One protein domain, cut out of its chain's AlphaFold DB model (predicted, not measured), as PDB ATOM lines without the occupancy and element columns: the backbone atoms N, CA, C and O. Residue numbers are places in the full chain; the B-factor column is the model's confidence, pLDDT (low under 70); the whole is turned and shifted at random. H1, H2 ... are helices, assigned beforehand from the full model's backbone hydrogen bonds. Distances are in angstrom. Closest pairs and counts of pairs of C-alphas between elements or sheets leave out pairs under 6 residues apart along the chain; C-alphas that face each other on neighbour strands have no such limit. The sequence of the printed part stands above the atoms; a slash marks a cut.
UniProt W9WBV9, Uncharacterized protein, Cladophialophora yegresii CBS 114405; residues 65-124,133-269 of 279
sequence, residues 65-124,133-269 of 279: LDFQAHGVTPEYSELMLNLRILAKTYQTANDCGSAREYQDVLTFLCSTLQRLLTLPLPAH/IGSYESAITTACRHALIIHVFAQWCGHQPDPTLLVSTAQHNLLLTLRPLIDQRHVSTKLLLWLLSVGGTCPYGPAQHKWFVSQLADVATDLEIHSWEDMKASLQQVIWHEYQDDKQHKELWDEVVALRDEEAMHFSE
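This is residues 65 to 124 and 133 to 269 of the 279 residues of an uncharacterized protein of Cladophialophora yegresii CBS 114405 (UniProt W9WBV9). What is the main picture? Six helices, H1 to H6, make an up-and-down bundle, each running against the one before it, with H5 near the middle and H2 on the far side of H1. The long H8 crosses H5 and H6, its residues 261 to 269 stick out, and the short H7 packs on H5. What is its make-up? The printed part has 197 residues with eight named helices, H1 to H8 in order, and no named strand: all helix, compact, radius of gyration of the C-alphas 17.0 A, spans 63 by 39 by 31 A.

Where are the helices? H1 is residues 74 to 89, from C-alpha 74 at (141.289, 207.075, 108.227); H2 is 99 to 118, 28.2 A long, and H3 134 to 156, 33.6 A. H4 is 164 to 183, 29.0 A, H5 189 to 200, H6 206 to 222, H7 228 to 235, and H8 242 to 269, 40.2 A, ending at C-alpha 269 (119.022, 167.563, 129.771). Is there a kink? H8 has one of 26 degrees near residue 249.

How does the bundle run? H1 and H2 form a hairpin at 31 degrees, a shallow tilt, closest at the C-alphas of Leu 79 and Thr 112, 6.6 A. H3 and H4 form another, closest at the C-alphas of His 146 and Ala 170, 4.8 A. What meets the hub? H5 touches H3, H4, H6, H7 and H8; its closest C-alphas with H6 are Gly 200 and Phe 212, 5.1 A. Are the backbones complete? Every O i to N i+4 pair is within hydrogen-bond range in H1, H2, H5, H6 and H7, against 17 of 19 in H3, 14 of 16 in H4 and 21 of 24 in H8.

Is there a cut? Residues 125 to 132 are not printed; C-alphas 124 and 133 are 11.5 A apart. Where is confidence low? Residues 122 to 124, 133 to 134, 185 to 186 and 267 to 269 have pLDDT under 70.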
ATOM      1  N   LEU A  65     144.813 197.958 119.339       90.88
ATOM      2  CA  LEU A  65     144.191 197.562 118.079       90.88
ATOM      3  C   LEU A  65     144.415 198.651 117.014       90.88
ATOM      4  O   LEU A  65     144.122 199.827 117.265       90.88
ATOM      5  N   ASP A  66     144.915 198.274 115.837       92.12
ATOM      6  CA  ASP A  66     145.025 199.175 114.685       92.12
ATOM      7  C   ASP A  66     143.690 199.216 113.930       92.12
ATOM      8  O   ASP A  66     143.307 198.269 113.247       92.12
ATOM      9  N   PHE A  67     142.961 200.323 114.075       93.56
ATOM     10  CA  PHE A  67     141.636 200.493 113.485       93.56
ATOM     11  C   PHE A  67     141.654 200.469 111.950       93.56
ATOM     12  O   PHE A  67     140.756 199.883 111.343       93.56
ATOM     13  N   GLN A  68     142.687 201.040 111.317       92.12
ATOM     14  CA  GLN A  68     142.766 201.096 109.852       92.12
ATOM     15  C   GLN A  68     143.019 199.710 109.264       92.12
ATOM     16  O   GLN A  68     142.400 199.336 108.269       92.12
ATOM     17  N   ALA A  69     143.850 198.901 109.931       91.00
ATOM     18  CA  ALA A  69     144.069 197.502 109.561       91.00
ATOM     19  C   ALA A  69     142.784 196.650 109.621       91.00
ATOM     20  O   ALA A  69     142.728 195.570 109.036       91.00
ATOM     21  N   HIS A  70     141.739 197.138 110.297       90.50
ATOM     22  CA  HIS A  70     140.431 196.493 110.402       90.50
ATOM     23  C   HIS A  70     139.344 197.123 109.520       90.50
ATOM     24  O   HIS A  70     138.168 196.783 109.667       90.50
ATOM     25  N   GLY A  71     139.733 197.988 108.578       90.06
ATOM     26  CA  GLY A  71     138.832 198.590 107.593       90.06
ATOM     27  C   GLY A  71     138.042 199.782 108.121       90.06
ATOM     28  O   GLY A  71     137.023 200.137 107.542       90.06
ATOM     29  N   VAL A  72     138.466 200.399 109.224       92.00
ATOM     30  CA  VAL A  72     137.907 201.689 109.632       92.00
ATOM     31  C   VAL A  72     138.572 202.781 108.794       92.00
ATOM     32  O   VAL A  72     139.801 202.853 108.729       92.00
ATOM     33  N   THR A  73     137.771 203.653 108.183       92.06
ATOM     34  CA  THR A  73     138.281 204.796 107.400       92.06
ATOM     35  C   THR A  73     139.294 205.633 108.203       92.06
ATOM     36  O   THR A  73     139.227 205.680 109.442       92.06
ATOM     37  N   PRO A  74     140.245 206.315 107.544       92.19
ATOM     38  CA  PRO A  74     141.289 207.075 108.227       92.19
ATOM     39  C   PRO A  74     140.752 208.117 109.214       92.19
ATOM     40  O   PRO A  74     141.286 208.252 110.316       92.19
ATOM     41  N   GLU A  75     139.675 208.816 108.858       92.50
ATOM     42  CA  GLU A  75     139.083 209.887 109.656       92.50
ATOM     43  C   GLU A  75     138.467 209.358 110.954       92.50
ATOM     44  O   GLU A  75     138.666 209.948 112.019       92.50
ATOM     45  N   TYR A  76     137.755 208.229 110.892       93.94
ATOM     46  CA  TYR A  76     137.174 207.599 112.079       93.94
ATOM     47  C   TYR A  76     138.215 206.838 112.894       93.94
ATOM     48  O   TYR A  76     138.159 206.869 114.121       93.94
ATOM     49  N   SER A  77     139.211 206.236 112.247       94.56
ATOM     50  CA  SER A  77     140.355 205.631 112.936       94.56
ATOM     51  C   SER A  77     141.103 206.661 113.780       94.56
ATOM     52  O   SER A  77     141.512 206.375 114.905       94.56
ATOM     53  N   GLU A  78     141.248 207.883 113.261       94.12
ATOM     54  CA  GLU A  78     141.833 208.993 114.002       94.12
ATOM     55  C   GLU A  78     140.989 209.379 115.224       94.12
ATOM     56  O   GLU A  78     141.529 209.550 116.316       94.12
ATOM     57  N   LEU A  79     139.665 209.477 115.063       95.12
ATOM     58  CA  LEU A  79     138.741 209.762 116.164       95.12
ATOM     59  C   LEU A  79     138.795 208.685 117.252       95.12
ATOM     60  O   LEU A  79     138.901 209.014 118.434       95.12
ATOM     61  N   MET A  80     138.766 207.412 116.859       96.31
ATOM     62  CA  MET A  80     138.871 206.288 117.788       96.31
ATOM     63  C   MET A  80     140.204 206.305 118.538       96.31
ATOM     64  O   MET A  80     140.227 206.099 119.749       96.31
ATOM     65  N   LEU A  81     141.312 206.611 117.853       95.12
ATOM     66  CA  LEU A  81     142.620 206.757 118.489       95.12
ATOM     67  C   LEU A  81     142.639 207.924 119.480       95.12
ATOM     68  O   LEU A  81     143.142 207.773 120.591       95.12
ATOM     69  N   ASN A  82     142.078 209.076 119.108       94.19
ATOM     70  CA  ASN A  82     142.025 210.239 119.989       94.19
ATOM     71  C   ASN A  82     141.237 209.933 121.271       94.19
ATOM     72  O   ASN A  82     141.698 210.262 122.365       94.19
ATOM     73  N   LEU A  83     140.093 209.255 121.139       95.44
ATOM     74  CA  LEU A  83     139.265 208.839 122.269       95.44
ATOM     75  C   LEU A  83     139.937 207.755 123.115       95.44
ATOM     76  O   LEU A  83     139.904 207.866 124.335       95.44
ATOM     77  N   ARG A  84     140.627 206.776 122.512       95.06
ATOM     78  CA  ARG A  84     141.449 205.797 123.249       95.06
ATOM     79  C   ARG A  84     142.491 206.493 124.119       95.06
ATOM     80  O   ARG A  84     142.624 206.177 125.297       95.06
ATOM     81  N   ILE A  85     143.243 207.428 123.541       91.94
ATOM     82  CA  ILE A  85     144.314 208.130 124.252       91.94
ATOM     83  C   ILE A  85     143.746 208.992 125.383       91.94
ATOM     84  O   ILE A  85     144.299 208.973 126.483       91.94
ATOM     85  N   LEU A  86     142.633 209.694 125.147       93.38
ATOM     86  CA  LEU A  86     141.911 210.430 126.187       93.38
ATOM     87  C   LEU A  86     141.467 209.502 127.319       93.38
ATOM     88  O   LEU A  86     141.846 209.729 128.466       93.38
ATOM     89  N   ALA A  87     140.744 208.436 126.977       92.50
ATOM     90  CA  ALA A  87     140.204 207.465 127.919       92.50
ATOM     91  C   ALA A  87     141.294 206.773 128.740       92.50
ATOM     92  O   ALA A  87     141.056 206.466 129.895       92.50
ATOM     93  N   LYS A  88     142.492 206.561 128.181       90.38
ATOM     94  CA  LYS A  88     143.636 205.959 128.883       90.38
ATOM     95  C   LYS A  88     144.388 206.955 129.766       90.38
ATOM     96  O   LYS A  88     144.835 206.579 130.846       90.38
ATOM     97  N   THR A  89     144.554 208.196 129.303       89.62
ATOM     98  CA  THR A  89     145.392 209.209 129.974       89.62
ATOM     99  C   THR A  89     144.646 209.915 131.103       89.62
ATOM    100  O   THR A  89     145.247 210.206 132.131       89.62
ATOM    101  N   TYR A  90     143.351 210.181 130.920       90.25
ATOM    102  CA  TYR A  90     142.561 210.994 131.837       90.25
ATOM    103  C   TYR A  90     141.306 210.244 132.276       90.25
ATOM    104  O   TYR A  90     140.307 210.187 131.565       90.25
ATOM    105  N   GLN A  91     141.375 209.694 133.480       88.00
ATOM    106  CA  GLN A  91     140.312 208.968 134.163       88.00
ATOM    107  C   GLN A  91     139.479 209.897 135.062       88.00
ATOM    108  O   GLN A  91     138.272 209.729 135.275       88.00
ATOM    109  N   THR A  92     140.142 210.894 135.645       88.19
ATOM    110  CA  THR A  92     139.586 211.845 136.602       88.19
ATOM    111  C   THR A  92     140.185 213.239 136.403       88.19
ATOM    112  O   THR A  92     141.230 213.412 135.784       88.19
ATOM    113  N   ALA A  93     139.545 214.261 136.980       84.19
ATOM    114  CA  ALA A  93     140.082 215.623 136.953       84.19
ATOM    115  C   ALA A  93     141.432 215.751 137.689       84.19
ATOM    116  O   ALA A  93     142.193 216.671 137.405       84.19
ATOM    117  N   ASN A  94     141.738 214.822 138.603       86.75
ATOM    118  CA  ASN A  94     142.987 214.813 139.367       86.75
ATOM    119  C   ASN A  94     144.192 214.343 138.543       86.75
ATOM    120  O   ASN A  94     145.322 214.523 138.985       86.75
ATOM    121  N   ASP A  95     143.963 213.766 137.360       87.19
ATOM    122  CA  ASP A  95     145.044 213.352 136.460       87.19
ATOM    123  C   ASP A  95     145.683 214.555 135.748       87.19
ATOM    124  O   ASP A  95     146.768 214.447 135.185       87.19
ATOM    125  N   CYS A  96     145.028 215.720 135.790       88.38
ATOM    126  CA  CYS A  96     145.581 216.974 135.293       88.38
ATOM    127  C   CYS A  96     146.464 217.624 136.367       88.38
ATOM    128  O   CYS A  96     146.013 217.893 137.482       88.38
ATOM    129  N   GLY A  97     147.701 217.974 136.016       91.00
ATOM    130  CA  GLY A  97     148.630 218.657 136.919       91.00
ATOM    131  C   GLY A  97     148.315 220.143 137.124       91.00
ATOM    132  O   GLY A  97     148.899 220.793 137.991       91.00
ATOM    133  N   SER A  98     147.412 220.714 136.319       92.62
ATOM    134  CA  SER A  98     146.995 222.113 136.427       92.62
ATOM    135  C   SER A  98     145.615 222.369 135.814       92.62
ATOM    136  O   SER A  98     145.159 221.632 134.942       92.62
ATOM    137  N   ALA A  99     144.982 223.483 136.199       91.50
ATOM    138  CA  ALA A  99     143.734 223.944 135.581       91.50
ATOM    139  C   ALA A  99     143.886 224.251 134.079       91.50
ATOM    140  O   ALA A  99     142.946 224.076 133.309       91.50
ATOM    141  N   ARG A 100     145.080 224.683 133.650       91.31
ATOM    142  CA  ARG A 100     145.375 224.929 132.233       91.31
ATOM    143  C   ARG A 100     145.385 223.631 131.435       91.31
ATOM    144  O   ARG A 100     144.748 223.561 130.395       91.31
ATOM    145  N   GLU A 101     146.059 222.606 131.953       88.69
ATOM    146  CA  GLU A 101     146.057 221.279 131.335       88.69
ATOM    147  C   GLU A 101     144.638 220.710 131.263       88.69
ATOM    148  O   GLU A 101     144.223 220.237 130.211       88.69
ATOM    149  N   TYR A 102     143.861 220.843 132.340       89.19
ATOM    150  CA  TYR A 102     142.456 220.441 132.352       89.19
ATOM    151  C   TYR A 102     141.641 221.132 131.247       89.19
ATOM    152  O   TYR A 102     140.882 220.473 130.536       89.19
ATOM    153  N   GLN A 103     141.823 222.442 131.061       90.62
ATOM    154  CA  GLN A 103     141.162 223.192 129.992       90.62
ATOM    155  C   GLN A 103     141.595 222.709 128.599       90.62
ATOM    156  O   GLN A 103     140.751 222.589 127.710       90.62
ATOM    157  N   ASP A 104     142.878 222.395 128.401       89.88
ATOM    158  CA  ASP A 104     143.394 221.874 127.129       89.88
ATOM    159  C   ASP A 104     142.791 220.492 126.810       89.88
ATOM    160  O   ASP A 104     142.362 220.239 125.682       89.88
ATOM    161  N   VAL A 105     142.699 219.611 127.813       90.44
ATOM    162  CA  VAL A 105     142.070 218.282 127.702       90.44
ATOM    163  C   VAL A 105     140.587 218.405 127.377       90.44
ATOM    164  O   VAL A 105     140.110 217.756 126.445       90.44
ATOM    165  N   LEU A 106     139.862 219.267 128.094       90.94
ATOM    166  CA  LEU A 106     138.443 219.512 127.848       90.94
ATOM    167  C   LEU A 106     138.209 220.065 126.437       90.94
ATOM    168  O   LEU A 106     137.334 219.581 125.724       90.94
ATOM    169  N   THR A 107     139.024 221.027 126.003       92.50
ATOM    170  CA  THR A 107     138.953 221.590 124.646       92.50
ATOM    171  C   THR A 107     139.165 220.509 123.586       92.50
ATOM    172  O   THR A 107     138.406 220.428 122.614       92.50
ATOM    173  N   PHE A 108     140.156 219.637 123.784       93.12
ATOM    174  CA  PHE A 108     140.442 218.535 122.869       93.12
ATOM    175  C   PHE A 108     139.317 217.488 122.839       93.12
ATOM    176  O   PHE A 108     138.925 217.045 121.755       93.12
ATOM    177  N   LEU A 109     138.749 217.137 123.998       92.50
ATOM    178  CA  LEU A 109     137.587 216.255 124.096       92.50
ATOM    179  C   LEU A 109     136.395 216.851 123.339       92.50
ATOM    180  O   LEU A 109     135.886 216.213 122.421       92.50
ATOM    181  N   CYS A 110     135.999 218.089 123.645       92.81
ATOM    182  CA  CYS A 110     134.879 218.766 122.982       92.81
ATOM    183  C   CYS A 110     135.058 218.823 121.460       92.81
ATOM    184  O   CYS A 110     134.125 218.524 120.720       92.81
ATOM    185  N   SER A 111     136.269 219.122 120.986       93.19
ATOM    186  CA  SER A 111     136.577 219.171 119.550       93.19
ATOM    187  C   SER A 111     136.506 217.791 118.891       93.19
ATOM    188  O   SER A 111     135.996 217.652 117.779       93.19
ATOM    189  N   THR A 112     136.962 216.748 119.593       94.19
ATOM    190  CA  THR A 112     136.867 215.353 119.134       94.19
ATOM    191  C   THR A 112     135.407 214.910 119.022       94.19
ATOM    192  O   THR A 112     135.030 214.277 118.036       94.19
ATOM    193  N   LEU A 113     134.559 215.295 119.979       94.38
ATOM    194  CA  LEU A 113     133.128 214.981 119.960       94.38
ATOM    195  C   LEU A 113     132.362 215.782 118.916       94.38
ATOM    196  O   LEU A 113     131.535 215.213 118.206       94.38
ATOM    197  N   GLN A 114     132.669 217.068 118.762       94.38
ATOM    198  CA  GLN A 114     132.108 217.874 117.686       94.38
ATOM    199  C   GLN A 114     132.435 217.241 116.332       94.38
ATOM    200  O   GLN A 114     131.526 217.029 115.535       94.38
ATOM    201  N   ARG A 115     133.696 216.840 116.108       94.56
ATOM    202  CA  ARG A 115     134.105 216.141 114.885       94.56
ATOM    203  C   ARG A 115     133.387 214.800 114.714       94.56
ATOM    204  O   ARG A 115     132.941 214.514 113.613       94.56
ATOM    205  N   LEU A 116     133.209 213.999 115.767       94.88
ATOM    206  CA  LEU A 116     132.432 212.749 115.700       94.88
ATOM    207  C   LEU A 116     130.990 212.980 115.212       94.88
ATOM    208  O   LEU A 116     130.454 212.183 114.433       94.88
ATOM    209  N   LEU A 117     130.363 214.066 115.666       92.94
ATOM    210  CA  LEU A 117     128.985 214.400 115.320       92.94
ATOM    211  C   LEU A 117     128.852 215.027 113.925       92.94
ATOM    212  O   LEU A 117     127.855 214.756 113.256       92.94
ATOM    213  N   THR A 118     129.829 215.822 113.480       92.88
ATOM    214  CA  THR A 118     129.778 216.547 112.196       92.88
ATOM    215  C   THR A 118     130.382 215.788 111.020       92.88
ATOM    216  O   THR A 118     130.028 216.080 109.878       92.88
ATOM    217  N   LEU A 119     131.275 214.823 111.266       90.00
ATOM    218  CA  LEU A 119     131.887 214.032 110.203       90.00
ATOM    219  C   LEU A 119     130.794 213.238 109.458       90.00
ATOM    220  O   LEU A 119     129.974 212.576 110.114       90.00
ATOM    221  N   PRO A 120     130.741 213.321 108.112       84.62
ATOM    222  CA  PRO A 120     129.691 212.689 107.335       84.62
ATOM    223  C   PRO A 120     129.757 211.173 107.480       84.62
ATOM    224  O   PRO A 120     130.832 210.581 107.575       84.62
ATOM    225  N   LEU A 121     128.579 210.549 107.464       75.44
ATOM    226  CA  LEU A 121     128.485 209.098 107.402       75.44
ATOM    227  C   LEU A 121     129.170 208.603 106.118       75.44
ATOM    228  O   LEU A 121     128.972 209.217 105.063       75.44
ATOM    229  N   PRO A 122     129.919 207.491 106.178       68.12
ATOM    230  CA  PRO A 122     130.351 206.802 104.973       68.12
ATOM    231  C   PRO A 122     129.092 206.444 104.177       68.12
ATOM    232  O   PRO A 122     128.207 205.741 104.669       68.12
ATOM    233  N   ALA A 123     128.935 207.032 102.993       60.50
ATOM    234  CA  ALA A 123     127.739 206.824 102.196       60.50
ATOM    235  C   ALA A 123     127.715 205.375 101.696       60.50
ATOM    236  O   ALA A 123     128.570 204.963 100.914       60.50
ATOM    237  N   HIS A 124     126.693 204.618 102.094       54.94
ATOM    238  CA  HIS A 124     126.227 203.518 101.265       54.94
ATOM    239  C   HIS A 124     125.592 204.169 100.038       54.94
ATOM    240  O   HIS A 124     124.589 204.861 100.186       54.94
ATOM    241  N   ILE A 133     134.254 196.018  98.341       49.06
ATOM    242  CA  ILE A 133     135.252 196.621  99.259       49.06
ATOM    243  C   ILE A 133     134.675 197.829 100.008       49.06
ATOM    244  O   ILE A 133     134.810 197.922 101.226       49.06
ATOM    245  N   GLY A 134     133.892 198.672  99.326       54.81
ATOM    246  CA  GLY A 134     133.217 199.817  99.952       54.81
ATOM    247  C   GLY A 134     132.069 199.445 100.899       54.81
ATOM    248  O   GLY A 134     131.677 200.261 101.724       54.81
ATOM    249  N   SER A 135     131.535 198.216 100.836       76.00
ATOM    250  CA  SER A 135     130.430 197.800 101.717       76.00
ATOM    251  C   SER A 135     130.897 197.500 103.139       76.00
ATOM    252  O   SER A 135     130.231 197.916 104.084       76.00
ATOM    253  N   TYR A 136     132.012 196.778 103.296       85.69
ATOM    254  CA  TYR A 136     132.526 196.423 104.619       85.69
ATOM    255  C   TYR A 136     133.136 197.643 105.305       85.69
ATOM    256  O   TYR A 136     132.746 197.938 106.426       85.69
ATOM    257  N   GLU A 137     134.014 198.386 104.619       88.06
ATOM    258  CA  GLU A 137     134.674 199.581 105.168       88.06
ATOM    259  C   GLU A 137     133.649 200.627 105.643       88.06
ATOM    260  O   GLU A 137     133.730 201.137 106.763       88.06
ATOM    261  N   SER A 138     132.620 200.883 104.825       88.06
ATOM    262  CA  SER A 138     131.502 201.766 105.175       88.06
ATOM    263  C   SER A 138     130.720 201.247 106.379       88.06
ATOM    264  O   SER A 138     130.452 202.003 107.315       88.06
ATOM    265  N   ALA A 139     130.368 199.958 106.385       89.44
ATOM    266  CA  ALA A 139     129.576 199.365 107.454       89.44
ATOM    267  C   ALA A 139     130.347 199.317 108.781       89.44
ATOM    268  O   ALA A 139     129.814 199.746 109.801       89.44
ATOM    269  N   ILE A 140     131.608 198.871 108.790       92.31
ATOM    270  CA  ILE A 140     132.408 198.825 110.020       92.31
ATOM    271  C   ILE A 140     132.677 200.231 110.548       92.31
ATOM    272  O   ILE A 140     132.527 200.472 111.741       92.31
ATOM    273  N   THR A 141     132.962 201.193 109.668       93.75
ATOM    274  CA  THR A 141     133.123 202.598 110.058       93.75
ATOM    275  C   THR A 141     131.831 203.165 110.651       93.75
ATOM    276  O   THR A 141     131.860 203.840 111.682       93.75
ATOM    277  N   THR A 142     130.683 202.855 110.047       93.38
ATOM    278  CA  THR A 142     129.364 203.267 110.547       93.38
ATOM    279  C   THR A 142     129.067 202.641 111.914       93.38
ATOM    280  O   THR A 142     128.636 203.344 112.830       93.38
ATOM    281  N   ALA A 143     129.378 201.355 112.102       95.06
ATOM    282  CA  ALA A 143     129.266 200.679 113.392       95.06
ATOM    283  C   ALA A 143     130.175 201.332 114.446       95.06
ATOM    284  O   ALA A 143     129.706 201.685 115.528       95.06
ATOM    285  N   CYS A 144     131.445 201.590 114.116       96.38
ATOM    286  CA  CYS A 144     132.382 202.296 114.988       96.38
ATOM    287  C   CYS A 144     131.861 203.677 115.385       96.38
ATOM    288  O   CYS A 144     131.897 204.015 116.563       96.38
ATOM    289  N   ARG A 145     131.314 204.457 114.447       96.00
ATOM    290  CA  ARG A 145     130.700 205.755 114.756       96.00
ATOM    291  C   ARG A 145     129.572 205.619 115.776       96.00
ATOM    292  O   ARG A 145     129.528 206.386 116.734       96.00
ATOM    293  N   HIS A 146     128.649 204.682 115.569       96.88
ATOM    294  CA  HIS A 146     127.528 204.492 116.486       96.88
ATOM    295  C   HIS A 146     127.988 204.035 117.870       96.88
ATOM    296  O   HIS A 146     127.539 204.597 118.865       96.88
ATOM    297  N   ALA A 147     128.934 203.100 117.943       97.38
ATOM    298  CA  ALA A 147     129.525 202.681 119.206       97.38
ATOM    299  C   ALA A 147     130.273 203.831 119.905       97.38
ATOM    300  O   ALA A 147     130.084 204.031 121.096       97.38
ATOM    301  N   LEU A 148     131.035 204.661 119.183       97.44
ATOM    302  CA  LEU A 148     131.672 205.853 119.756       97.44
ATOM    303  C   LEU A 148     130.652 206.824 120.367       97.44
ATOM    304  O   LEU A 148     130.888 207.362 121.448       97.44
ATOM    305  N   ILE A 149     129.519 207.043 119.691       96.50
ATOM    306  CA  ILE A 149     128.437 207.886 120.215       96.50
ATOM    307  C   ILE A 149     127.893 207.295 121.520       96.50
ATOM    308  O   ILE A 149     127.746 208.020 122.497       96.50
ATOM    309  N   ILE A 150     127.621 205.991 121.566       96.50
ATOM    310  CA  ILE A 150     127.126 205.342 122.786       96.50
ATOM    311  C   ILE A 150     128.168 205.454 123.902       96.50
ATOM    312  O   ILE A 150     127.856 205.973 124.969       96.50
ATOM    313  N   HIS A 151     129.408 205.053 123.628       95.69
ATOM    314  CA  HIS A 151     130.498 205.026 124.598       95.69
ATOM    315  C   HIS A 151     130.724 206.392 125.257       95.69
ATOM    316  O   HIS A 151     130.832 206.475 126.477       95.69
ATOM    317  N   VAL A 152     130.734 207.482 124.480       94.31
ATOM    318  CA  VAL A 152     130.996 208.805 125.061       94.31
ATOM    319  C   VAL A 152     129.751 209.443 125.679       94.31
ATOM    320  O   VAL A 152     129.863 210.062 126.737       94.31
ATOM    321  N   PHE A 153     128.576 209.313 125.053       94.00
ATOM    322  CA  PHE A 153     127.386 210.064 125.468       94.00
ATOM    323  C   PHE A 153     126.486 209.330 126.473       94.00
ATOM    324  O   PHE A 153     125.725 209.999 127.170       94.00
ATOM    325  N   ALA A 154     126.563 207.998 126.605       92.12
ATOM    326  CA  ALA A 154     125.680 207.238 127.501       92.12
ATOM    327  C   ALA A 154     125.784 207.678 128.971       92.12
ATOM    328  O   ALA A 154     124.783 207.718 129.682       92.12
ATOM    329  N   GLN A 155     126.974 208.085 129.414       89.31
ATOM    330  CA  GLN A 155     127.203 208.585 130.773       89.31
ATOM    331  C   GLN A 155     126.485 209.907 131.096       89.31
ATOM    332  O   GLN A 155     126.371 210.271 132.264       89.31
ATOM    333  N   TRP A 156     126.042 210.653 130.079       89.12
ATOM    334  CA  TRP A 156     125.331 211.921 130.255       89.12
ATOM    335  C   TRP A 156     123.813 211.769 130.145       89.12
ATOM    336  O   TRP A 156     123.093 212.747 130.348       89.12
ATOM    337  N   CYS A 157     123.306 210.566 129.859       88.50
ATOM    338  CA  CYS A 157     121.872 210.304 129.883       88.50
ATOM    339  C   CYS A 157     121.290 210.638 131.265       88.50
ATOM    340  O   CYS A 157     121.827 210.237 132.297       88.50
ATOM    341  N   GLY A 158     120.191 211.395 131.285       87.38
ATOM    342  CA  GLY A 158     119.583 211.900 132.523       87.38
ATOM    343  C   GLY A 158     120.153 213.231 133.036       87.38
ATOM    344  O   GLY A 158     119.629 213.777 134.008       87.38
ATOM    345  N   HIS A 159     121.164 213.799 132.368       86.88
ATOM    346  CA  HIS A 159     121.676 215.151 132.616       86.88
ATOM    347  C   HIS A 159     121.371 216.070 131.427       86.88
ATOM    348  O   HIS A 159     121.271 215.604 130.303       86.88
ATOM    349  N   GLN A 160     121.197 217.378 131.648       81.50
ATOM    350  CA  GLN A 160     120.943 218.330 130.557       81.50
ATOM    351  C   GLN A 160     122.262 218.858 129.961       81.50
ATOM    352  O   GLN A 160     123.128 219.270 130.735       81.50
ATOM    353  N   PRO A 161     122.405 218.919 128.620       85.62
ATOM    354  CA  PRO A 161     121.455 218.449 127.603       85.62
ATOM    355  C   PRO A 161     121.412 216.914 127.525       85.62
ATOM    356  O   PRO A 161     122.459 216.282 127.464       85.62
ATOM    357  N   ASP A 162     120.210 216.329 127.502       89.38
ATOM    358  CA  ASP A 162     120.022 214.871 127.597       89.38
ATOM    359  C   ASP A 162     120.237 214.169 126.242       89.38
ATOM    360  O   ASP A 162     119.413 214.330 125.333       89.38
ATOM    361  N   PRO A 163     121.305 213.360 126.078       93.25
ATOM    362  CA  PRO A 163     121.593 212.670 124.830       93.25
ATOM    363  C   PRO A 163     120.832 211.344 124.686       93.25
ATOM    364  O   PRO A 163     121.119 210.597 123.752       93.25
ATOM    365  N   THR A 164     119.861 211.031 125.552       93.62
ATOM    366  CA  THR A 164     119.104 209.763 125.532       93.62
ATOM    367  C   THR A 164     118.615 209.372 124.133       93.62
ATOM    368  O   THR A 164     118.817 208.238 123.698       93.62
ATOM    369  N   LEU A 165     118.025 210.309 123.380       93.75
ATOM    370  CA  LEU A 165     117.542 210.025 122.024       93.75
ATOM    371  C   LEU A 165     118.690 209.734 121.044       93.75
ATOM    372  O   LEU A 165     118.564 208.851 120.195       93.75
ATOM    373  N   LEU A 166     119.810 210.454 121.170       94.69
ATOM    374  CA  LEU A 166     121.005 210.253 120.351       94.69
ATOM    375  C   LEU A 166     121.611 208.867 120.612       94.69
ATOM    376  O   LEU A 166     121.889 208.138 119.660       94.69
ATOM    377  N   VAL A 167     121.761 208.490 121.883       95.50
ATOM    378  CA  VAL A 167     122.323 207.197 122.301       95.50
ATOM    379  C   VAL A 167     121.404 206.046 121.890       95.50
ATOM    380  O   VAL A 167     121.872 205.088 121.279       95.50
ATOM    381  N   SER A 168     120.092 206.155 122.121       94.94
ATOM    382  CA  SER A 168     119.119 205.133 121.707       94.94
ATOM    383  C   SER A 168     119.080 204.947 120.183       94.94
ATOM    384  O   SER A 168     119.085 203.818 119.687       94.94
ATOM    385  N   THR A 169     119.131 206.045 119.421       95.12
ATOM    386  CA  THR A 169     119.207 205.993 117.952       95.12
ATOM    387  C   THR A 169     120.516 205.353 117.490       95.12
ATOM    388  O   THR A 169     120.515 204.535 116.570       95.12
ATOM    389  N   ALA A 170     121.640 205.688 118.131       95.62
ATOM    390  CA  ALA A 170     122.932 205.084 117.831       95.62
ATOM    391  C   ALA A 170     122.940 203.578 118.125       95.62
ATOM    392  O   ALA A 170     123.393 202.817 117.277       95.62
ATOM    393  N   GLN A 171     122.376 203.131 119.249       96.44
ATOM    394  CA  GLN A 171     122.257 201.708 119.585       96.44
ATOM    395  C   GLN A 171     121.421 200.948 118.547       96.44
ATOM    396  O   GLN A 171     121.824 199.883 118.077       96.44
ATOM    397  N   HIS A 172     120.280 201.510 118.142       95.31
ATOM    398  CA  HIS A 172     119.445 200.902 117.111       95.31
ATOM    399  C   HIS A 172     120.191 200.766 115.775       95.31
ATOM    400  O   HIS A 172     120.209 199.687 115.183       95.31
ATOM    401  N   ASN A 173     120.852 201.834 115.323       94.38
ATOM    402  CA  ASN A 173     121.602 201.818 114.069       94.38
ATOM    403  C   ASN A 173     122.845 200.919 114.137       94.38
ATOM    404  O   ASN A 173     123.180 200.272 113.146       94.38
ATOM    405  N   LEU A 174     123.498 200.825 115.300       95.75
ATOM    406  CA  LEU A 174     124.596 199.891 115.539       95.75
ATOM    407  C   LEU A 174     124.133 198.451 115.320       95.75
ATOM    408  O   LEU A 174     124.763 197.722 114.562       95.75
ATOM    409  N   LEU A 175     122.998 198.065 115.911       95.00
ATOM    410  CA  LEU A 175     122.413 196.737 115.722       95.00
ATOM    411  C   LEU A 175     122.105 196.458 114.244       95.00
ATOM    412  O   LEU A 175     122.467 195.400 113.730       95.00
ATOM    413  N   LEU A 176     121.466 197.403 113.544       92.19
ATOM    414  CA  LEU A 176     121.153 197.247 112.118       92.19
ATOM    415  C   LEU A 176     122.411 197.096 111.254       92.19
ATOM    416  O   LEU A 176     122.396 196.339 110.287       92.19
ATOM    417  N   THR A 177     123.493 197.785 111.619       91.56
ATOM    418  CA  THR A 177     124.770 197.737 110.896       91.56
ATOM    419  C   THR A 177     125.545 196.451 111.195       91.56
ATOM    420  O   THR A 177     126.158 195.879 110.298       91.56
ATOM    421  N   LEU A 178     125.507 195.966 112.440       92.44
ATOM    422  CA  LEU A 178     126.257 194.784 112.866       92.44
ATOM    423  C   LEU A 178     125.655 193.467 112.380       92.44
ATOM    424  O   LEU A 178     126.418 192.561 112.067       92.44
ATOM    425  N   ARG A 179     124.326 193.346 112.275       91.00
ATOM    426  CA  ARG A 179     123.672 192.113 111.791       91.00
ATOM    427  C   ARG A 179     124.292 191.552 110.499       91.00
ATOM    428  O   ARG A 179     124.815 190.442 110.545       91.00
ATOM    429  N   PRO A 180     124.327 192.301 109.381       87.88
ATOM    430  CA  PRO A 180     124.918 191.788 108.146       87.88
ATOM    431  C   PRO A 180     126.436 191.579 108.248       87.88
ATOM    432  O   PRO A 180     126.979 190.729 107.549       87.88
ATOM    433  N   LEU A 181     127.133 192.336 109.103       86.81
ATOM    434  CA  LEU A 181     128.578 192.198 109.302       86.81
ATOM    435  C   LEU A 181     128.949 190.896 110.023       86.81
ATOM    436  O   LEU A 181     129.949 190.265 109.672       86.81
ATOM    437  N   ILE A 182     128.145 190.497 111.010       88.25
ATOM    438  CA  ILE A 182     128.329 189.254 111.765       88.25
ATOM    439  C   ILE A 182     128.024 188.047 110.873       88.25
ATOM    440  O   ILE A 182     128.835 187.124 110.810       88.25
ATOM    441  N   ASP A 183     126.934 188.097 110.097       82.69
ATOM    442  CA  ASP A 183     126.554 187.022 109.167       82.69
ATOM    443  C   ASP A 183     127.651 186.721 108.132       82.69
ATOM    444  O   ASP A 183     127.830 185.581 107.699       82.69
ATOM    445  N   GLN A 184     128.419 187.742 107.747       77.06
ATOM    446  CA  GLN A 184     129.506 187.623 106.778       77.06
ATOM    447  C   GLN A 184     130.861 187.235 107.406       77.06
ATOM    448  O   GLN A 184     131.822 187.011 106.674       77.06
ATOM    449  N   ARG A 185     130.961 187.137 108.744       67.69
ATOM    450  CA  ARG A 185     132.186 186.799 109.509       67.69
ATOM    451  C   ARG A 185     133.440 187.612 109.137       67.69
ATOM    452  O   ARG A 185     134.561 187.127 109.275       67.69
ATOM    453  N   HIS A 186     133.281 188.851 108.668       67.38
ATOM    454  CA  HIS A 186     134.406 189.674 108.192       67.38
ATOM    455  C   HIS A 186     134.992 190.629 109.243       67.38
ATOM    456  O   HIS A 186     135.993 191.287 108.967       67.38
ATOM    457  N   VAL A 187     134.405 190.725 110.439       72.00
ATOM    458  CA  VAL A 187     134.840 191.694 111.456       72.00
ATOM    459  C   VAL A 187     135.960 191.129 112.327       72.00
ATOM    460  O   VAL A 187     135.916 189.976 112.751       72.00
ATOM    461  N   SER A 188     136.944 191.971 112.654       76.25
ATOM    462  CA  SER A 188     137.931 191.682 113.702       76.25
ATOM    463  C   SER A 188     137.242 191.338 115.014       76.25
ATOM    464  O   SER A 188     136.463 192.137 115.527       76.25
ATOM    465  N   THR A 189     137.558 190.182 115.586       86.25
ATOM    466  CA  THR A 189     136.872 189.657 116.770       86.25
ATOM    467  C   THR A 189     136.997 190.576 117.987       86.25
ATOM    468  O   THR A 189     136.010 190.777 118.682       86.25
ATOM    469  N   LYS A 190     138.143 191.235 118.210       92.81
ATOM    470  CA  LYS A 190     138.307 192.198 119.324       92.81
ATOM    471  C   LYS A 190     137.551 193.508 119.111       92.81
ATOM    472  O   LYS A 190     136.983 194.052 120.054       92.81
ATOM    473  N   LEU A 191     137.525 194.017 117.876       94.94
ATOM    474  CA  LEU A 191     136.723 195.199 117.552       94.94
ATOM    475  C   LEU A 191     135.232 194.873 117.666       94.94
ATOM    476  O   LEU A 191     134.488 195.649 118.252       94.94
ATOM    477  N   LEU A 192     134.812 193.710 117.164       95.50
ATOM    478  CA  LEU A 192     133.444 193.220 117.274       95.50
ATOM    479  C   LEU A 192     133.028 193.042 118.737       95.50
ATOM    480  O   LEU A 192     131.955 193.508 119.109       95.50
ATOM    481  N   LEU A 193     133.892 192.449 119.567       96.25
ATOM    482  CA  LEU A 193     133.690 192.329 121.011       96.25
ATOM    483  C   LEU A 193     133.401 193.701 121.632       96.25
ATOM    484  O   LEU A 193     132.423 193.848 122.361       96.25
ATOM    485  N   TRP A 194     134.201 194.719 121.305       97.75
ATOM    486  CA  TRP A 194     133.987 196.081 121.797       97.75
ATOM    487  C   TRP A 194     132.683 196.702 121.275       97.75
ATOM    488  O   TRP A 194     131.919 197.252 122.063       97.75
ATOM    489  N   LEU A 195     132.379 196.565 119.980       97.56
ATOM    490  CA  LEU A 195     131.135 197.072 119.382       97.56
ATOM    491  C   LEU A 195     129.894 196.453 120.043       97.56
ATOM    492  O   LEU A 195     128.943 197.168 120.359       97.56
ATOM    493  N   LEU A 196     129.906 195.138 120.270       97.50
ATOM    494  CA  LEU A 196     128.818 194.422 120.929       97.50
ATOM    495  C   LEU A 196     128.693 194.808 122.402       97.50
ATOM    496  O   LEU A 196     127.585 195.049 122.872       97.50
ATOM    497  N   SER A 197     129.823 194.924 123.101       97.62
ATOM    498  CA  SER A 197     129.841 195.305 124.513       97.62
ATOM    499  C   SER A 197     129.253 196.699 124.718       97.62
ATOM    500  O   SER A 197     128.341 196.876 125.515       97.62
ATOM    501  N   VAL A 198     129.687 197.676 123.919       97.25
ATOM    502  CA  VAL A 198     129.164 199.047 123.979       97.25
ATOM    503  C   VAL A 198     127.677 199.110 123.614       97.25
ATOM    504  O   VAL A 198     126.920 199.865 124.216       97.25
ATOM    505  N   GLY A 199     127.223 198.322 122.637       96.50
ATOM    506  CA  GLY A 199     125.797 198.246 122.302       96.50
ATOM    507  C   GLY A 199     124.944 197.595 123.398       96.50
ATOM    508  O   GLY A 199     123.790 197.994 123.589       96.50
ATOM    509  N   GLY A 200     125.520 196.631 124.121       96.06
ATOM    510  CA  GLY A 200     124.895 195.900 125.222       96.06
ATOM    511  C   GLY A 200     124.880 196.649 126.554       96.06
ATOM    512  O   GLY A 200     123.991 196.423 127.354       96.06
ATOM    513  N   THR A 201     125.779 197.599 126.811       94.81
ATOM    514  CA  THR A 201     125.700 198.418 128.044       94.81
ATOM    515  C   THR A 201     124.581 199.459 128.011       94.81
ATOM    516  O   THR A 201     124.298 200.132 129.005       94.81
ATOM    517  N   CYS A 202     123.935 199.623 126.861       89.12
ATOM    518  CA  CYS A 202     122.934 200.643 126.652       89.12
ATOM    519  C   CYS A 202     121.550 200.169 127.149       89.12
ATOM    520  O   CYS A 202     121.037 199.159 126.665       89.12
ATOM    521  N   PRO A 203     120.883 200.906 128.061       77.75
ATOM    522  CA  PRO A 203     119.687 200.421 128.758       77.75
ATOM    523  C   PRO A 203     118.405 200.438 127.907       77.75
ATOM    524  O   PRO A 203     117.322 200.126 128.408       77.75
ATOM    525  N   TYR A 204     118.472 200.861 126.641       81.88
ATOM    526  CA  TYR A 204     117.286 201.029 125.809       81.88
ATOM    527  C   TYR A 204     116.949 199.742 125.057       81.88
ATOM    528  O   TYR A 204     117.794 199.121 124.422       81.88
ATOM    529  N   GLY A 205     115.668 199.374 125.078       83.12
ATOM    530  CA  GLY A 205     115.154 198.295 124.245       83.12
ATOM    531  C   GLY A 205     115.567 196.894 124.726       83.12
ATOM    532  O   GLY A 205     116.615 196.388 124.332       83.12
ATOM    533  N   PRO A 206     114.721 196.195 125.506       87.25
ATOM    534  CA  PRO A 206     115.078 194.883 126.057       87.25
ATOM    535  C   PRO A 206     115.349 193.823 124.978       87.25
ATOM    536  O   PRO A 206     116.096 192.881 125.213       87.25
ATOM    537  N   ALA A 207     114.758 193.960 123.787       91.69
ATOM    538  CA  ALA A 207     115.020 193.057 122.670       91.69
ATOM    539  C   ALA A 207     116.390 193.317 122.019       91.69
ATOM    540  O   ALA A 207     117.084 192.371 121.656       91.69
ATOM    541  N   GLN A 208     116.780 194.587 121.880       92.38
ATOM    542  CA  GLN A 208     118.086 194.992 121.364       92.38
ATOM    543  C   GLN A 208     119.189 194.549 122.321       92.38
ATOM    544  O   GLN A 208     120.138 193.905 121.887       92.38
ATOM    545  N   HIS A 209     119.009 194.817 123.617       94.06
ATOM    546  CA  HIS A 209     119.909 194.382 124.685       94.06
ATOM    547  C   HIS A 209     120.175 192.875 124.636       94.06
ATOM    548  O   HIS A 209     121.316 192.451 124.480       94.06
ATOM    549  N   LYS A 210     119.113 192.058 124.638       95.00
ATOM    550  CA  LYS A 210     119.231 190.593 124.537       95.00
ATOM    551  C   LYS A 210     119.963 190.133 123.278       95.00
ATOM    552  O   LYS A 210     120.709 189.162 123.333       95.00
ATOM    553  N   TRP A 211     119.756 190.815 122.149       95.44
ATOM    554  CA  TRP A 211     120.485 190.512 120.919       95.44
ATOM    555  C   TRP A 211     121.988 190.774 121.087       95.44
ATOM    556  O   TRP A 211     122.782 189.912 120.729       95.44
ATOM    557  N   PHE A 212     122.386 191.904 121.686       97.06
ATOM    558  CA  PHE A 212     123.796 192.187 121.971       97.06
ATOM    559  C   PHE A 212     124.413 191.156 122.919       97.06
ATOM    560  O   PHE A 212     125.488 190.654 122.610       97.06
ATOM    561  N   VAL A 213     123.730 190.798 124.012       96.81
ATOM    562  CA  VAL A 213     124.208 189.786 124.977       96.81
ATOM    563  C   VAL A 213     124.423 188.430 124.302       96.81
ATOM    564  O   VAL A 213     125.484 187.833 124.463       96.81
ATOM    565  N   SER A 214     123.465 187.970 123.493       95.81
ATOM    566  CA  SER A 214     123.585 186.701 122.760       95.81
ATOM    567  C   SER A 214     124.771 186.706 121.795       95.81
ATOM    568  O   SER A 214     125.604 185.808 121.842       95.81
ATOM    569  N   GLN A 215     124.908 187.745 120.968       95.69
ATOM    570  CA  GLN A 215     126.039 187.833 120.037       95.69
ATOM    571  C   GLN A 215     127.380 188.002 120.761       95.69
ATOM    572  O   GLN A 215     128.412 187.537 120.284       95.69
ATOM    573  N   LEU A 216     127.385 188.662 121.921       95.94
ATOM    574  CA  LEU A 216     128.576 188.820 122.742       95.94
ATOM    575  C   LEU A 216     129.014 187.488 123.365       95.94
ATOM    576  O   LEU A 216     130.214 187.242 123.440       95.94
ATOM    577  N   ALA A 217     128.074 186.621 123.753       95.94
ATOM    578  CA  ALA A 217     128.363 185.271 124.237       95.94
ATOM    579  C   ALA A 217     129.021 184.394 123.157       95.94
ATOM    580  O   ALA A 217     130.023 183.725 123.439       95.94
ATOM    581  N   ASP A 218     128.518 184.465 121.921       93.44
ATOM    582  CA  ASP A 218     129.106 183.783 120.763       93.44
ATOM    583  C   ASP A 218     130.544 184.271 120.521       93.44
ATOM    584  O   ASP A 218     131.487 183.481 120.495       93.44
ATOM    585  N   VAL A 219     130.741 185.593 120.439       94.50
ATOM    586  CA  VAL A 219     132.061 186.197 120.179       94.50
ATOM    587  C   VAL A 219     133.045 185.953 121.323       94.50
ATOM    588  O   VAL A 219     134.229 185.732 121.072       94.50
ATOM    589  N   ALA A 220     132.590 185.976 122.577       94.62
ATOM    590  CA  ALA A 220     133.424 185.642 123.727       94.62
ATOM    591  C   ALA A 220     133.873 184.176 123.689       94.62
ATOM    592  O   ALA A 220     135.010 183.876 124.048       94.62
ATOM    593  N   THR A 221     133.012 183.271 123.219       92.88
ATOM    594  CA  THR A 221     133.359 181.858 123.025       92.88
ATOM    595  C   THR A 221     134.367 181.688 121.889       92.88
ATOM    596  O   THR A 221     135.378 181.019 122.085       92.88
ATOM    597  N   ASP A 222     134.160 182.363 120.754       91.31
ATOM    598  CA  ASP A 222     135.091 182.364 119.614       91.31
ATOM    599  C   ASP A 222     136.473 182.949 119.964       91.31
ATOM    600  O   ASP A 222     137.482 182.592 119.355       91.31
ATOM    601  N   LEU A 223     136.526 183.863 120.937       91.19
ATOM    602  CA  LEU A 223     137.754 184.474 121.451       91.19
ATOM    603  C   LEU A 223     138.380 183.736 122.641       91.19
ATOM    604  O   LEU A 223     139.389 184.214 123.158       91.19
ATOM    605  N   GLU A 224     137.797 182.618 123.082       93.38
ATOM    606  CA  GLU A 224     138.239 181.868 124.268       93.38
ATOM    607  C   GLU A 224     138.303 182.747 125.538       93.38
ATOM    608  O   GLU A 224     139.176 182.606 126.394       93.38
ATOM    609  N   ILE A 225     137.360 183.684 125.671       95.00
ATOM    610  CA  ILE A 225     137.223 184.547 126.846       95.00
ATOM    611  C   ILE A 225     136.395 183.802 127.896       95.00
ATOM    612  O   ILE A 225     135.203 183.506 127.713       95.00
ATOM    613  N   HIS A 226     137.041 183.497 129.019       94.31
ATOM    614  CA  HIS A 226     136.459 182.707 130.107       94.31
ATOM    615  C   HIS A 226     136.259 183.503 131.398       94.31
ATOM    616  O   HIS A 226     135.578 183.025 132.303       94.31
ATOM    617  N   SER A 227     136.825 184.704 131.492       96.31
ATOM    618  CA  SER A 227     136.750 185.545 132.683       96.31
ATOM    619  C   SER A 227     136.456 187.004 132.341       96.31
ATOM    620  O   SER A 227     136.668 187.460 131.213       96.31
ATOM    621  N   TRP A 228     135.992 187.745 133.349       96.81
ATOM    622  CA  TRP A 228     135.810 189.191 133.249       96.81
ATOM    623  C   TRP A 228     137.137 189.888 132.930       96.81
ATOM    624  O   TRP A 228     137.196 190.805 132.116       96.81
ATOM    625  N   GLU A 229     138.221 189.420 133.539       96.81
ATOM    626  CA  GLU A 229     139.564 189.956 133.374       96.81
ATOM    627  C   GLU A 229     140.055 189.816 131.924       96.81
ATOM    628  O   GLU A 229     140.614 190.770 131.377       96.81
ATOM    629  N   ASP A 230     139.779 188.684 131.271       95.06
ATOM    630  CA  ASP A 230     140.113 188.454 129.858       95.06
ATOM    631  C   ASP A 230     139.285 189.351 128.921       95.06
ATOM    632  O   ASP A 230     139.805 189.910 127.943       95.06
ATOM    633  N   MET A 231     137.994 189.526 129.233       95.75
ATOM    634  CA  MET A 231     137.114 190.428 128.489       95.75
ATOM    635  C   MET A 231     137.620 191.864 128.604       95.75
ATOM    636  O   MET A 231     137.852 192.525 127.591       95.75
ATOM    637  N   LYS A 232     137.872 192.329 129.830       96.44
ATOM    638  CA  LYS A 232     138.400 193.663 130.111       96.44
ATOM    639  C   LYS A 232     139.737 193.902 129.415       96.44
ATOM    640  O   LYS A 232     139.900 194.933 128.763       96.44
ATOM    641  N   ALA A 233     140.665 192.947 129.470       94.31
ATOM    642  CA  ALA A 233     141.947 193.037 128.770       94.31
ATOM    643  C   ALA A 233     141.776 193.166 127.244       94.31
ATOM    644  O   ALA A 233     142.553 193.856 126.578       94.31
ATOM    645  N   SER A 234     140.743 192.538 126.676       94.44
ATOM    646  CA  SER A 234     140.404 192.664 125.255       94.44
ATOM    647  C   SER A 234     139.783 194.025 124.922       94.44
ATOM    648  O   SER A 234     140.162 194.639 123.924       94.44
ATOM    649  N   LEU A 235     138.892 194.542 125.772       95.81
ATOM    650  CA  LEU A 235     138.278 195.864 125.595       95.81
ATOM    651  C   LEU A 235     139.296 197.005 125.730       95.81
ATOM    652  O   LEU A 235     139.262 197.957 124.947       95.81
ATOM    653  N   GLN A 236     140.266 196.872 126.641       94.62
ATOM    654  CA  GLN A 236     141.366 197.826 126.835       94.62
ATOM    655  C   GLN A 236     142.256 198.004 125.597       94.62
ATOM    656  O   GLN A 236     142.885 199.051 125.435       94.62
ATOM    657  N   GLN A 237     142.281 197.028 124.687       92.88
ATOM    658  CA  GLN A 237     142.994 197.154 123.413       92.88
ATOM    659  C   GLN A 237     142.244 198.032 122.402       92.88
ATOM    660  O   GLN A 237     142.844 198.470 121.420       92.88
ATOM    661  N   VAL A 238     140.949 198.297 122.618       95.19
ATOM    662  CA  VAL A 238     140.091 199.071 121.714       95.19
ATOM    663  C   VAL A 238     139.880 200.484 122.248       95.19
ATOM    664  O   VAL A 238     140.581 201.379 121.793       95.19
ATOM    665  N   ILE A 239     138.960 200.713 123.180       95.50
ATOM    666  CA  ILE A 239     138.771 201.981 123.901       95.50
ATOM    667  C   ILE A 239     138.216 201.605 125.272       95.50
ATOM    668  O   ILE A 239     137.240 200.861 125.340       95.50
ATOM    669  N   TRP A 240     138.848 202.095 126.338       95.25
ATOM    670  CA  TRP A 240     138.461 201.776 127.707       95.25
ATOM    671  C   TRP A 240     138.772 202.929 128.658       95.25
ATOM    672  O   TRP A 240     139.903 203.423 128.688       95.25
ATOM    673  N   HIS A 241     137.782 203.315 129.452       94.88
ATOM    674  CA  HIS A 241     137.877 204.272 130.541       94.88
ATOM    675  C   HIS A 241     137.515 203.574 131.860       94.88
ATOM    676  O   HIS A 241     136.359 203.241 132.119       94.88
ATOM    677  N   GLU A 242     138.489 203.431 132.757       92.19
ATOM    678  CA  GLU A 242     138.433 202.547 133.927       92.19
ATOM    679  C   GLU A 242     137.226 202.805 134.840       92.19
ATOM    680  O   GLU A 242     136.524 201.876 135.219       92.19
ATOM    681  N   TYR A 243     136.927 204.066 135.159       89.56
ATOM    682  CA  TYR A 243     135.806 204.385 136.059       89.56
ATOM    683  C   TYR A 243     134.432 204.432 135.387       89.56
ATOM    684  O   TYR A 243     133.421 204.437 136.089       89.56
ATOM    685  N   GLN A 244     134.384 204.548 134.060       90.00
ATOM    686  CA  GLN A 244     133.129 204.662 133.313       90.00
ATOM    687  C   GLN A 244     132.659 203.278 132.880       90.00
ATOM    688  O   GLN A 244     131.489 202.944 133.052       90.00
ATOM    689  N   ASP A 245     133.588 202.464 132.387       93.94
ATOM    690  CA  ASP A 245     133.248 201.225 131.710       93.94
ATOM    691  C   ASP A 245     133.150 200.029 132.663       93.94
ATOM    692  O   ASP A 245     132.284 199.181 132.453       93.94
ATOM    693  N   ASP A 246     133.977 199.964 133.718       94.44
ATOM    694  CA  ASP A 246     134.165 198.743 134.523       94.44
ATOM    695  C   ASP A 246     132.854 198.176 135.071       94.44
ATOM    696  O   ASP A 246     132.536 197.014 134.835       94.44
ATOM    697  N   LYS A 247     132.042 199.012 135.727       94.88
ATOM    698  CA  LYS A 247     130.789 198.558 136.337       94.88
ATOM    699  C   LYS A 247     129.789 198.040 135.295       94.88
ATOM    700  O   LYS A 247     129.289 196.932 135.439       94.88
ATOM    701  N   GLN A 248     129.490 198.840 134.271       94.44
ATOM    702  CA  GLN A 248     128.440 198.520 133.294       94.44
ATOM    703  C   GLN A 248     128.817 197.317 132.428       94.44
ATOM    704  O   GLN A 248     127.975 196.476 132.126       94.44
ATOM    705  N   HIS A 249     130.089 197.213 132.043       96.75
ATOM    706  CA  HIS A 249     130.566 196.093 131.239       96.75
ATOM    707  C   HIS A 249     130.701 194.811 132.065       96.75
ATOM    708  O   HIS A 249     130.496 193.731 131.520       96.75
ATOM    709  N   LYS A 250     130.985 194.911 133.370       97.31
ATOM    710  CA  LYS A 250     130.949 193.756 134.269       97.31
ATOM    711  C   LYS A 250     129.527 193.236 134.469       97.31
ATOM    712  O   LYS A 250     129.318 192.036 134.373       97.31
ATOM    713  N   GLU A 251     128.556 194.125 134.682       96.81
ATOM    714  CA  GLU A 251     127.133 193.748 134.743       96.81
ATOM    715  C   GLU A 251     126.700 193.047 133.442       96.81
ATOM    716  O   GLU A 251     126.087 191.984 133.487       96.81
ATOM    717  N   LEU A 252     127.114 193.575 132.284       97.38
ATOM    718  CA  LEU A 252     126.888 192.935 130.985       97.38
ATOM    719  C   LEU A 252     127.569 191.559 130.872       97.38
ATOM    720  O   LEU A 252     126.995 190.630 130.306       97.38
ATOM    721  N   TRP A 253     128.790 191.412 131.389       97.81
ATOM    722  CA  TRP A 253     129.505 190.136 131.392       97.81
ATOM    723  C   TRP A 253     128.818 189.088 132.268       97.81
ATOM    724  O   TRP A 253     128.709 187.934 131.858       97.81
ATOM    725  N   ASP A 254     128.309 189.481 133.434       97.75
ATOM    726  CA  ASP A 254     127.556 188.585 134.313       97.75
ATOM    727  C   ASP A 254     126.304 188.035 133.591       97.75
ATOM    728  O   ASP A 254     125.987 186.851 133.717       97.75
ATOM    729  N   GLU A 255     125.639 188.847 132.755       97.06
ATOM    730  CA  GLU A 255     124.538 188.391 131.889       97.06
ATOM    731  C   GLU A 255     125.000 187.409 130.799       97.06
ATOM    732  O   GLU A 255     124.310 186.427 130.517       97.06
ATOM    733  N   VAL A 256     126.172 187.639 130.198       96.81
ATOM    734  CA  VAL A 256     126.773 186.718 129.215       96.81
ATOM    735  C   VAL A 256     127.094 185.366 129.854       96.81
ATOM    736  O   VAL A 256     126.823 184.328 129.252       96.81
ATOM    737  N   VAL A 257     127.653 185.359 131.066       96.38
ATOM    738  CA  VAL A 257     127.939 184.123 131.811       96.38
ATOM    739  C   VAL A 257     126.644 183.376 132.121       96.38
ATOM    740  O   VAL A 257     126.554 182.186 131.829       96.38
ATOM    741  N   ALA A 258     125.620 184.077 132.619       95.62
ATOM    742  CA  ALA A 258     124.321 183.475 132.904       95.62
ATOM    743  C   ALA A 258     123.697 182.820 131.658       95.62
ATOM    744  O   ALA A 258     123.215 181.693 131.736       95.62
ATOM    745  N   LEU A 259     123.767 183.483 130.496       94.56
ATOM    746  CA  LEU A 259     123.257 182.935 129.238       94.56
ATOM    747  C   LEU A 259     123.998 181.652 128.819       94.56
ATOM    748  O   LEU A 259     123.366 180.670 128.435       94.56
ATOM    749  N   ARG A 260     125.333 181.634 128.928       91.31
ATOM    750  CA  ARG A 260     126.161 180.461 128.580       91.31
ATOM    751  C   ARG A 260     125.886 179.271 129.502       91.31
ATOM    752  O   ARG A 260     125.873 178.127 129.044       91.31
ATOM    753  N   ASP A 261     125.649 179.536 130.783       90.19
ATOM    754  CA  ASP A 261     125.309 178.506 131.765       90.19
ATOM    755  C   ASP A 261     123.914 177.909 131.496       90.19
ATOM    756  O   ASP A 261     123.745 176.688 131.562       90.19
ATOM    757  N   GLU A 262     122.924 178.736 131.133       87.31
ATOM    758  CA  GLU A 262     121.583 178.278 130.731       87.31
ATOM    759  C   GLU A 262     121.634 177.357 129.501       87.31
ATOM    760  O   GLU A 262     121.017 176.285 129.489       87.31
ATOM    761  N   GLU A 263     122.410 177.731 128.482       81.25
ATOM    762  CA  GLU A 263     122.602 176.916 127.282       81.25
ATOM    763  C   GLU A 263     123.261 175.569 127.615       81.25
ATOM    764  O   GLU A 263     122.795 174.518 127.158       81.25
ATOM    765  N   ALA A 264     124.286 175.561 128.474       74.25
ATOM    766  CA  ALA A 264     124.956 174.337 128.911       74.25
ATOM    767  C   ALA A 264     124.012 173.372 129.654       74.25
ATOM    768  O   ALA A 264     124.073 172.155 129.436       74.25
ATOM    769  N   MET A 265     123.101 173.888 130.490       71.62
ATOM    770  CA  MET A 265     122.099 173.058 131.171       71.62
ATOM    771  C   MET A 265     121.099 172.438 130.187       71.62
ATOM    772  O   MET A 265     120.804 171.244 130.287       71.62
ATOM    773  N   HIS A 266     120.637 173.203 129.192       70.88
ATOM    774  CA  HIS A 266     119.697 172.708 128.181       70.88
ATOM    775  C   HIS A 266     120.317 171.608 127.294       70.88
ATOM    776  O   HIS A 266     119.640 170.650 126.910       70.88
ATOM    777  N   PHE A 267     121.621 171.686 127.004       60.94
ATOM    778  CA  PHE A 267     122.343 170.601 126.329       60.94
ATOM    779  C   PHE A 267     122.487 169.349 127.206       60.94
ATOM    780  O   PHE A 267     122.411 168.234 126.687       60.94
ATOM    781  N   SER A 268     122.651 169.507 128.522       59.38
ATOM    782  CA  SER A 268     122.798 168.375 129.444       59.38
ATOM    783  C   SER A 268     121.494 167.598 129.668       59.38
ATOM    784  O   SER A 268     121.553 166.384 129.858       59.38
ATOM    785  N   GLU A 269     120.323 168.244 129.623       58.19
ATOM    786  CA  GLU A 269     119.022 167.563 129.771       58.19
ATOM    787  C   GLU A 269     118.598 166.767 128.523       58.19
ATOM    788  O   GLU A 269     117.845 165.800 128.637       58.19
TER     789      GLU A 269